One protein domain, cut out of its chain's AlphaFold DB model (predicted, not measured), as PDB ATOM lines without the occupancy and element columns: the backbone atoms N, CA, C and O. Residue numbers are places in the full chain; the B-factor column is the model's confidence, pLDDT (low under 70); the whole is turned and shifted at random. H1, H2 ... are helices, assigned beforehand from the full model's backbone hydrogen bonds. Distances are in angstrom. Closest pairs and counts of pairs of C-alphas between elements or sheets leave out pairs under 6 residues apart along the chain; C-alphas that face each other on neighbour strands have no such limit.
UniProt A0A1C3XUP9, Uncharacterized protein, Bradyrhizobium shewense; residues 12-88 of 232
ATOM      1  N   TYR A  12     227.121 185.886 215.927       89.19
ATOM      2  CA  TYR A  12     227.754 184.919 215.031       89.19
ATOM      3  C   TYR A  12     229.224 184.655 215.395       89.19
ATOM      4  O   TYR A  12     229.597 183.505 215.626       89.19
ATOM      5  N   GLU A  13     230.046 185.700 215.542       91.31
ATOM      6  CA  GLU A  13     231.453 185.567 215.961       91.31
ATOM      7  C   GLU A  13     231.581 184.875 217.320       91.31
ATOM      8  O   GLU A  13     232.416 183.990 217.506       91.31
ATOM      9  N   ARG A  14     230.707 185.229 218.270       92.06
ATOM     10  CA  ARG A  14     230.682 184.600 219.599       92.06
ATOM     11  C   ARG A  14     230.350 183.118 219.519       92.06
ATOM     12  O   ARG A  14     230.959 182.335 220.241       92.06
ATOM     13  N   ALA A  15     229.405 182.736 218.660       91.44
ATOM     14  CA  ALA A  15     229.057 181.338 218.453       91.44
ATOM     15  C   ALA A  15     230.263 180.546 217.920       91.44
ATOM     16  O   ALA A  15     230.562 179.475 218.440       91.44
ATOM     17  N   LEU A  16     231.026 181.092 216.968       92.69
ATOM     18  CA  LEU A  16     232.200 180.405 216.411       92.69
ATOM     19  C   LEU A  16     233.309 180.131 217.441       92.69
ATOM     20  O   LEU A  16     233.984 179.104 217.359       92.69
ATOM     21  N   VAL A  17     233.473 181.012 218.429       91.62
ATOM     22  CA  VAL A  17     234.473 180.870 219.505       91.62
ATOM     23  C   VAL A  17     233.947 180.023 220.676       91.62
ATOM     24  O   VAL A  17     234.711 179.603 221.543       91.62
ATOM     25  N   HIS A  18     232.645 179.728 220.722       91.31
ATOM     26  CA  HIS A  18     232.030 179.078 221.874       91.31
ATOM     27  C   HIS A  18     232.448 177.593 222.000       91.31
ATOM     28  O   HIS A  18     232.176 176.802 221.091       91.31
ATOM     29  N   PRO A  19     233.025 177.156 223.140       91.88
ATOM     30  CA  PRO A  19     233.625 175.822 223.287       91.88
ATOM     31  C   PRO A  19     232.606 174.674 223.281       91.88
ATOM     32  O   PRO A  19     232.958 173.536 223.001       91.88
ATOM     33  N   ARG A  20     231.329 174.959 223.575       92.19
ATOM     34  CA  ARG A  20     230.251 173.949 223.541       92.19
ATOM     35  C   ARG A  20     229.736 173.617 222.135       92.19
ATOM     36  O   ARG A  20     228.925 172.707 222.010       92.19
ATOM     37  N   LEU A  21     230.131 174.362 221.101       91.31
ATOM     38  CA  LEU A  21     229.703 174.075 219.732       91.31
ATOM     39  C   LEU A  21     230.733 173.185 219.043       91.31
ATOM     40  O   LEU A  21     231.920 173.506 219.024       91.31
ATOM     41  N   ASN A  22     230.269 172.083 218.456       93.94
ATOM     42  CA  ASN A  22     231.130 171.216 217.656       93.94
ATOM     43  C   ASN A  22     231.525 171.901 216.327       93.94
ATOM     44  O   ASN A  22     230.872 172.843 215.864       93.94
ATOM     45  N   GLU A  23     232.594 171.415 215.691       93.19
ATOM     46  CA  GLU A  23     233.081 172.004 214.436       93.19
ATOM     47  C   GLU A  23     232.127 171.803 213.253       93.19
ATOM     48  O   GLU A  23     232.073 172.655 212.368       93.19
ATOM     49  N   ALA A  24     231.309 170.747 213.258       92.50
ATOM     50  CA  ALA A  24     230.290 170.533 212.231       92.50
ATOM     51  C   ALA A  24     229.223 171.647 212.241       92.50
ATOM     52  O   ALA A  24     228.878 172.201 211.196       92.50
ATOM     53  N   PHE A  25     228.750 172.047 213.425       92.75
ATOM     54  CA  PHE A  25     227.812 173.153 213.605       92.75
ATOM     55  C   PHE A  25     228.446 174.487 213.229       92.75
ATOM     56  O   PHE A  25     227.815 175.281 212.535       92.75
ATOM     57  N   LYS A  26     229.701 174.730 213.625       94.38
ATOM     58  CA  LYS A  26     230.431 175.936 213.204       94.38
ATOM     59  C   LYS A  26     230.637 175.974 211.688       94.38
ATOM     60  O   LYS A  26     230.510 177.036 211.087       94.38
ATOM     61  N   GLY A  27     230.901 174.826 211.061       93.69
ATOM     62  CA  GLY A  27     230.964 174.667 209.608       93.69
ATOM     63  C   GLY A  27     229.653 175.065 208.936       93.69
ATOM     64  O   GLY A  27     229.651 175.929 208.063       93.69
ATOM     65  N   ARG A  28     228.527 174.531 209.421       93.19
ATOM     66  CA  ARG A  28     227.191 174.897 208.930       93.19
ATOM     67  C   ARG A  28     226.878 176.384 209.123       93.19
ATOM     68  O   ARG A  28     226.304 176.997 208.232       93.19
ATOM     69  N   LEU A  29     227.264 176.979 210.255       91.75
ATOM     70  CA  LEU A  29     227.083 178.416 210.497       91.75
ATOM     71  C   LEU A  29     227.873 179.270 209.501       91.75
ATOM     72  O   LEU A  29     227.335 180.257 209.008       91.75
ATOM     73  N   ARG A  30     229.117 178.887 209.187       93.06
ATOM     74  CA  ARG A  30     229.931 179.568 208.168       93.06
ATOM     75  C   ARG A  30     229.280 179.501 206.790       93.06
ATOM     76  O   ARG A  30     229.269 180.503 206.084       93.06
ATOM     77  N   GLU A  31     228.709 178.353 206.438       92.94
ATOM     78  CA  GLU A  31     228.014 178.170 205.162       92.94
ATOM     79  C   GLU A  31     226.755 179.042 205.063       92.94
ATOM     80  O   GLU A  31     226.558 179.762 204.088       92.94
ATOM     81  N   ILE A  32     225.938 179.066 206.120       89.12
ATOM     82  CA  ILE A  32     224.761 179.942 206.191       89.12
ATOM     83  C   ILE A  32     225.186 181.413 206.108       89.12
ATOM     84  O   ILE A  32     224.601 182.188 205.363       89.12
ATOM     85  N   TYR A  33     226.230 181.811 206.835       87.19
ATOM     86  CA  TYR A  33     226.688 183.198 206.833       87.19
ATOM     87  C   TYR A  33     227.177 183.661 205.452       87.19
ATOM     88  O   TYR A  33     226.998 184.822 205.105       87.19
ATOM     89  N   ARG A  34     227.756 182.760 204.646       88.44
ATOM     90  CA  ARG A  34     228.185 183.061 203.268       88.44
ATOM     91  C   ARG A  34     227.025 183.251 202.294       88.44
ATOM     92  O   ARG A  34     227.191 183.960 201.309       88.44
ATOM     93  N   THR A  35     225.890 182.601 202.537       89.12
ATOM     94  CA  THR A  35     224.735 182.624 201.623       89.12
ATOM     95  C   THR A  35     223.728 183.721 201.953       89.12
ATOM     96  O   THR A  35     222.941 184.111 201.094       89.12
ATOM     97  N   VAL A  36     223.739 184.233 203.184       86.56
ATOM     98  CA  VAL A  36     222.781 185.239 203.648       86.56
ATOM     99  C   VAL A  36     223.175 186.638 203.178       86.56
ATOM    100  O   VAL A  36     224.217 187.165 203.562       86.56
ATOM    101  N   ASP A  37     222.280 187.284 202.430       87.69
ATOM    102  CA  ASP A  37     222.313 188.732 202.235       87.69
ATOM    103  C   ASP A  37     221.787 189.428 203.511       87.69
ATOM    104  O   ASP A  37     220.605 189.283 203.858       87.69
ATOM    105  N   PRO A  38     222.633 190.189 204.235       83.88
ATOM    106  CA  PRO A  38     222.236 190.841 205.476       83.88
ATOM    107  C   PRO A  38     221.129 191.883 205.276       83.88
ATOM    108  O   PRO A  38     220.316 192.084 206.180       83.88
ATOM    109  N   VAL A  39     221.066 192.541 204.115       86.12
ATOM    110  CA  VAL A  39     220.043 193.554 203.825       86.12
ATOM    111  C   VAL A  39     218.699 192.875 203.581       86.12
ATOM    112  O   VAL A  39     217.694 193.284 204.167       86.12
ATOM    113  N   ALA A  40     218.687 191.793 202.799       86.69
ATOM    114  CA  ALA A  40     217.484 190.997 202.558       86.69
ATOM    115  C   ALA A  40     216.942 190.372 203.846       86.69
ATOM    116  O   ALA A  40     215.736 190.414 204.095       86.69
ATOM    117  N   LEU A  41     217.824 189.858 204.708       86.44
ATOM    118  CA  LEU A  41     217.427 189.313 206.004       86.44
ATOM    119  C   LEU A  41     216.763 190.381 206.888       86.44
ATOM    120  O   LEU A  41     215.707 190.135 207.470       86.44
ATOM    121  N   LEU A  42     217.349 191.577 206.979       85.31
ATOM    122  CA  LEU A  42     216.778 192.671 207.770       85.31
ATOM    123  C   LEU A  42     215.423 193.146 207.228       85.31
ATOM    124  O   LEU A  42     214.547 193.487 208.028       85.31
ATOM    125  N   ALA A  43     215.239 193.150 205.905       85.19
ATOM    126  CA  ALA A  43     213.958 193.468 205.277       85.19
ATOM    127  C   ALA A  43     212.884 192.453 205.694       85.19
ATOM    128  O   ALA A  43     211.859 192.839 206.257       85.19
ATOM    129  N   GLN A  44     213.178 191.155 205.564       85.62
ATOM    130  CA  GLN A  44     212.273 190.076 205.976       85.62
ATOM    131  C   GLN A  44     211.927 190.139 207.471       85.62
ATOM    132  O   GLN A  44     210.773 189.952 207.859       85.62
ATOM    133  N   MET A  45     212.909 190.435 208.327       86.88
ATOM    134  CA  MET A  45     212.681 190.592 209.765       86.88
ATOM    135  C   MET A  45     211.729 191.754 210.070       86.88
ATOM    136  O   MET A  45     210.845 191.604 210.915       86.88
ATOM    137  N   ARG A  46     211.882 192.901 209.394       84.00
ATOM    138  CA  ARG A  46     210.973 194.047 209.555       84.00
ATOM    139  C   ARG A  46     209.571 193.738 209.054       84.00
ATOM    140  O   ARG A  46     208.609 194.089 209.730       84.00
ATOM    141  N   ASP A  47     209.443 193.032 207.936       83.44
ATOM    142  CA  ASP A  47     208.140 192.607 207.423       83.44
ATOM    143  C   ASP A  47     207.422 191.682 208.410       83.44
ATOM    144  O   ASP A  47     206.260 191.922 208.742       83.44
ATOM    145  N   ALA A  48     208.130 190.697 208.973       85.19
ATOM    146  CA  ALA A  48     207.589 189.814 210.006       85.19
ATOM    147  C   ALA A  48     207.184 190.582 211.280       85.19
ATOM    148  O   ALA A  48     206.119 190.342 211.847       85.19
ATOM    149  N   GLN A  49     207.995 191.547 211.726       84.19
ATOM    150  CA  GLN A  49     207.664 192.401 212.873       84.19
ATOM    151  C   GLN A  49     206.427 193.272 212.612       84.19
ATOM    152  O   GLN A  49     205.574 193.406 213.492       84.19
ATOM    153  N   ASN A  50     206.301 193.831 211.406       82.12
ATOM    154  CA  ASN A  50     205.151 194.633 210.992       82.12
ATOM    155  C   ASN A  50     203.870 193.794 210.939       82.12
ATOM    156  O   ASN A  50     202.806 194.249 211.357       82.12
ATOM    157  N   GLU A  51     203.970 192.565 210.440       85.31
ATOM    158  CA  GLU A  51     202.883 191.591 210.378       85.31
ATOM    159  C   GLU A  51     202.366 191.243 211.783       85.31
ATOM    160  O   GLU A  51     201.172 191.386 212.063       85.31
ATOM    161  N   LEU A  52     203.277 190.938 212.712       84.81
ATOM    162  CA  LEU A  52     202.944 190.723 214.122       84.81
ATOM    163  C   LEU A  52     202.325 191.969 214.770       84.81
ATOM    164  O   LEU A  52     201.338 191.857 215.499       84.81
ATOM    165  N   GLY A  53     202.864 193.159 214.488       81.75
ATOM    166  CA  GLY A  53     202.324 194.430 214.975       81.75
ATOM    167  C   GLY A  53     200.875 194.649 214.538       81.75
ATOM    168  O   GLY A  53     200.018 194.942 215.372       81.75
ATOM    169  N   LYS A  54     200.574 194.398 213.256       81.19
ATOM    170  CA  LYS A  54     199.209 194.471 212.707       81.19
ATOM    171  C   LYS A  54     198.255 193.529 213.440       81.19
ATOM    172  O   LYS A  54     197.163 193.954 213.816       81.19
ATOM    173  N   ARG A  55     198.664 192.280 213.698       82.50
ATOM    174  CA  ARG A  55     197.848 191.309 214.455       82.50
ATOM    175  C   ARG A  55     197.571 191.779 215.887       82.50
ATOM    176  O   ARG A  55     196.455 191.626 216.386       82.50
ATOM    177  N   VAL A  56     198.568 192.364 216.555       82.06
ATOM    178  CA  VAL A  56     198.426 192.892 217.923       82.06
ATOM    179  C   VAL A  56     197.474 194.092 217.965       82.06
ATOM    180  O   VAL A  56     196.611 194.148 218.843       82.06
ATOM    181  N   ASP A  57     197.586 195.022 217.015       75.94
ATOM    182  CA  ASP A  57     196.716 196.202 216.947       75.94
ATOM    183  C   ASP A  57     195.255 195.827 216.655       75.94
ATOM    184  O   ASP A  57     194.351 196.343 217.320       75.94
ATOM    185  N   GLN A  58     195.028 194.872 215.741       76.56
ATOM    186  CA  GLN A  58     193.701 194.317 215.447       76.56
ATOM    187  C   GLN A  58     193.056 193.692 216.691       76.56
ATOM    188  O   GLN A  58     191.889 193.952 216.984       76.56
ATOM    189  N   ARG A  59     193.819 192.921 217.478       74.75
ATOM    190  CA  ARG A  59     193.330 192.317 218.729       74.75
ATOM    191  C   ARG A  59     192.988 193.359 219.798       74.75
ATOM    192  O   ARG A  59     192.108 193.125 220.621       74.75
ATOM    193  N   ALA A  60     193.681 194.496 219.810       73.62
ATOM    194  CA  ALA A  60     193.489 195.555 220.798       73.62
ATOM    195  C   ALA A  60     192.332 196.518 220.463       73.62
ATOM    196  O   ALA A  60     192.155 197.503 221.184       73.62
ATOM    197  N   GLY A  61     191.587 196.289 219.371       65.19
ATOM    198  CA  GLY A  61     190.529 197.196 218.906       65.19
ATOM    199  C   GLY A  61     191.041 198.599 218.556       65.19
ATOM    200  O   GLY A  61     190.267 199.555 218.517       65.19
ATOM    201  N   LYS A  62     192.356 198.751 218.350       61.56
ATOM    202  CA  LYS A  62     192.963 200.022 217.953       61.56
ATOM    203  C   LYS A  62     192.806 200.180 216.442       61.56
ATOM    204  O   LYS A  62     192.948 199.188 215.726       61.56
ATOM    205  N   PRO A  63     192.538 201.397 215.929       55.41
ATOM    206  CA  PRO A  63     192.576 201.620 214.491       55.41
ATOM    207  C   PRO A  63     193.967 201.220 214.007       55.41
ATOM    208  O   PRO A  63     194.961 201.708 214.552       55.41
ATOM    209  N   ALA A  64     194.018 200.290 213.052       52.84
ATOM    210  CA  ALA A  64     195.263 199.781 212.504       52.84
ATOM    211  C   ALA A  64     196.150 200.970 212.130       52.84
ATOM    212  O   ALA A  64     195.772 201.789 211.287       52.84
ATOM    213  N   MET A  65     197.307 201.103 212.781       50.16
ATOM    214  CA  MET A  65     198.318 202.006 212.260       50.16
ATOM    215  C   MET A  65     198.654 201.494 210.861       50.16
ATOM    216  O   MET A  65     199.021 200.331 210.692       50.16
ATOM    217  N   THR A  66     198.478 202.338 209.847       47.66
ATOM    218  CA  THR A  66     198.954 202.077 208.492       47.66
ATOM    219  C   THR A  66     200.475 202.058 208.533       47.66
ATOM    220  O   THR A  66     201.148 203.059 208.312       47.66
ATOM    221  N   VAL A  67     201.027 200.905 208.897       52.66
ATOM    222  CA  VAL A  67     202.436 200.604 208.686       52.66
ATOM    223  C   VAL A  67     202.613 200.492 207.178       52.66
ATOM    224  O   VAL A  67     201.872 199.736 206.537       52.66
ATOM    225  N   ALA A  68     203.534 201.285 206.626       53.12
ATOM    226  CA  ALA A  68     203.884 201.253 205.212       53.12
ATOM    227  C   ALA A  68     204.050 199.794 204.758       53.12
ATOM    228  O   ALA A  68     204.602 198.966 205.487       53.12
ATOM    229  N   GLN A  69     203.467 199.461 203.604       54.38
ATOM    230  CA  GLN A  69     203.594 198.129 203.023       54.38
ATOM    231  C   GLN A  69     205.079 197.789 202.870       54.38
ATOM    232  O   GLN A  69     205.877 198.679 202.582       54.38
ATOM    233  N   GLY A  70     205.414 196.520 203.139       55.06
ATOM    234  CA  GLY A  70     206.784 196.013 203.186       55.06
ATOM    235  C   GLY A  70     207.613 196.472 201.995       55.06
ATOM    236  O   GLY A  70     207.087 196.682 200.899       55.06
ATOM    237  N   HIS A  71     208.906 196.670 202.226       56.09
ATOM    238  CA  HIS A  71     209.816 197.156 201.199       56.09
ATOM    239  C   HIS A  71     210.020 196.051 200.157       56.09
ATOM    240  O   HIS A  71     210.938 195.246 200.272       56.09
ATOM    241  N   SER A  72     209.156 195.993 199.142       62.47
ATOM    242  CA  SER A  72     209.337 195.093 197.995       62.47
ATOM    243  C   SER A  72     210.603 195.433 197.200       62.47
ATOM    244  O   SER A  72     211.130 194.581 196.491       62.47
ATOM    245  N   ASP A  73     211.108 196.660 197.353       81.62
ATOM    246  CA  ASP A  73     212.377 197.120 196.805       81.62
ATOM    247  C   ASP A  73     213.484 197.126 197.877       81.62
ATOM    248  O   ASP A  73     213.517 197.966 198.787       81.62
ATOM    249  N   LEU A  74     214.427 196.192 197.731       83.25
ATOM    250  CA  LEU A  74     215.600 196.044 198.591       83.25
ATOM    251  C   LEU A  74     216.526 197.274 198.541       83.25
ATOM    252  O   LEU A  74     217.132 197.643 199.550       83.25
ATOM    253  N   ALA A  75     216.629 197.943 197.388       84.88
ATOM    254  CA  ALA A  75     217.464 199.130 197.237       84.88
ATOM    255  C   ALA A  75     216.841 200.330 197.963       84.88
ATOM    256  O   ALA A  75     217.537 201.069 198.668       84.88
ATOM    257  N   ALA A  76     215.519 200.500 197.865       81.50
ATOM    258  CA  ALA A  76     214.795 201.486 198.662       81.50
ATOM    259  C   ALA A  76     214.948 201.224 200.167       81.50
ATOM    260  O   ALA A  76     215.210 202.164 200.920       81.50
ATOM    261  N   PHE A  77     214.872 199.960 200.593       82.56
ATOM    262  CA  PHE A  77     215.100 199.567 201.982       82.56
ATOM    263  C   PHE A  77     216.502 199.934 202.486       82.56
ATOM    264  O   PHE A  77     216.652 200.493 203.576       82.56
ATOM    265  N   ALA A  78     217.537 199.661 201.687       85.12
ATOM    266  CA  ALA A  78     218.915 200.007 202.024       85.12
ATOM    267  C   ALA A  78     219.109 201.527 202.168       85.12
ATOM    268  O   ALA A  78     219.756 201.984 203.110       85.12
ATOM    269  N   ARG A  79     218.494 202.326 201.282       83.75
ATOM    270  CA  ARG A  79     218.494 203.796 201.395       83.75
ATOM    271  C   ARG A  79     217.783 204.264 202.663       83.75
ATOM    272  O   ARG A  79     218.272 205.160 203.346       83.75
ATOM    273  N   GLU A  80     216.660 203.639 203.002       78.88
ATOM    274  CA  GLU A  80     215.918 203.952 204.220       78.88
ATOM    275  C   GLU A  80     216.697 203.607 205.490       78.88
ATOM    276  O   GLU A  80     216.620 204.351 206.461       78.88
ATOM    277  N   LEU A  81     217.505 202.543 205.508       79.88
ATOM    278  CA  LEU A  81     218.372 202.236 206.653       79.88
ATOM    279  C   LEU A  81     219.359 203.372 206.972       79.88
ATOM    280  O   LEU A  81     219.616 203.636 208.149       79.88
ATOM    281  N   GLY A  82     219.875 204.063 205.950       80.38
ATOM    282  CA  GLY A  82     220.846 205.150 206.111       80.38
ATOM    283  C   GLY A  82     220.298 206.376 206.850       80.38
ATOM    284  O   GLY A  82     221.000 206.963 207.674       80.38
ATOM    285  N   ASP A  83     219.034 206.737 206.607       74.00
ATOM    286  CA  ASP A  83     218.390 207.922 207.199       74.00
ATOM    287  C   ASP A  83     217.310 207.595 208.244       74.00
ATOM    288  O   ASP A  83     216.969 208.438 209.078       74.00
ATOM    289  N   GLY A  84     216.787 206.371 208.248       64.88
ATOM    290  CA  GLY A  84     215.656 205.938 209.070       64.88
ATOM    291  C   GLY A  84     215.957 205.912 210.567       64.88
ATOM    292  O   GLY A  84     215.067 206.141 211.387       64.88
ATOM    293  N   TRP A  85     217.223 205.750 210.963       67.12
ATOM    294  CA  TRP A  85     217.621 205.857 212.372       67.12
ATOM    295  C   TRP A  85     217.394 207.265 212.951       67.12
ATOM    296  O   TRP A  85     217.143 207.384 214.149       67.12
ATOM    297  N   LYS A  86     217.411 208.326 212.121       67.62
ATOM    298  CA  LYS A  86     217.119 209.707 212.557       67.62
ATOM    299  C   LYS A  86     215.659 209.877 212.977       67.62
ATOM    300  O   LYS A  86     215.346 210.734 213.799       67.62
ATOM    301  N   GLN A  87     214.771 209.074 212.396       63.41
ATOM    302  CA  GLN A  87     213.341 209.086 212.699       63.41
ATOM    303  C   GLN A  87     213.041 208.230 213.939       63.41
ATOM    304  O   GLN A  87     212.134 208.561 214.705       63.41
ATOM    305  N   GLY A  88     213.874 207.209 214.185       55.59
ATOM    306  CA  GLY A  88     213.790 206.303 215.325       55.59
ATOM    307  C   GLY A  88     212.573 205.380 215.240       55.59
ATOM    308  O   GLY A  88     211.507 205.766 214.766       55.59
TER     309      GLY A  88
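Overview. This is residues 12 to 88 of the 232 residues of an uncharacterized protein of Bradyrhizobium shewense (UniProt A0A1C3XUP9). A long straight helix, H3, makes one arm of a wide, open V; H2 makes the other arm, with the corner at residues 36 and 37, and the short H1 folds back beside the first part of H2. H4 meets H3 near the corner of the V, with Leu 74 close to Ala 40, and stands about perpendicular to it; it is reached by a long stretch, residues 60 to 73, that runs back from the far end of H3, and residues 82 to 88 stick out. The printed part has 77 residues with four named helices, H1, H2, H3 and H4 in chain order, and no named strand; the class is all helix. It is only just extended, close to loose, with a radius of gyration of the C-alphas of 17.4 A, and spans 50 by 30 by 22 A.

Along the chain. H3, residues 38 to 59, is 31.8 A long, from C-alpha 38 at (222.236, 190.841, 205.476) to C-alpha 59 at (193.330, 192.317, 218.729). H2, residues 23 to 35, is 18.6 A long. H1, residues 12 to 17, begins with C-alpha 12 at (227.754, 184.919, 215.031). H4, residues 74 to 84, is 14.4 A long.

Arrangement. H3 touches H4 with residues 39 to 43 alone; the closest C-alphas, of Ala 40 and Leu 74, are 6.7 A apart. Their lines are about perpendicular, at 75 degrees. H2 and H3 are apart, though joined by a tight link. H1 and H2, a helical hairpin, only just touch, with 3 pairs of C-alphas within 8 A, the closest being Leu 16 and Lys 26 at 5.8 A; H2 does so with residues 26 to 29 alone. They run opposite ways at a shallow tilt of 24 degrees. Every O i to N i+4 pair is within hydrogen-bond range in H1, H2 and H3; in H4, 5 of 7 are.

Size, cuts and confidence. The C-alphas farthest apart, of Glu 23 and Pro 63, are 50.2 A apart. The printed part has no cut. The link H3 to H4, 14 residues, is long. Residues 61 to 72 and 84 to 88 have pLDDT under 70.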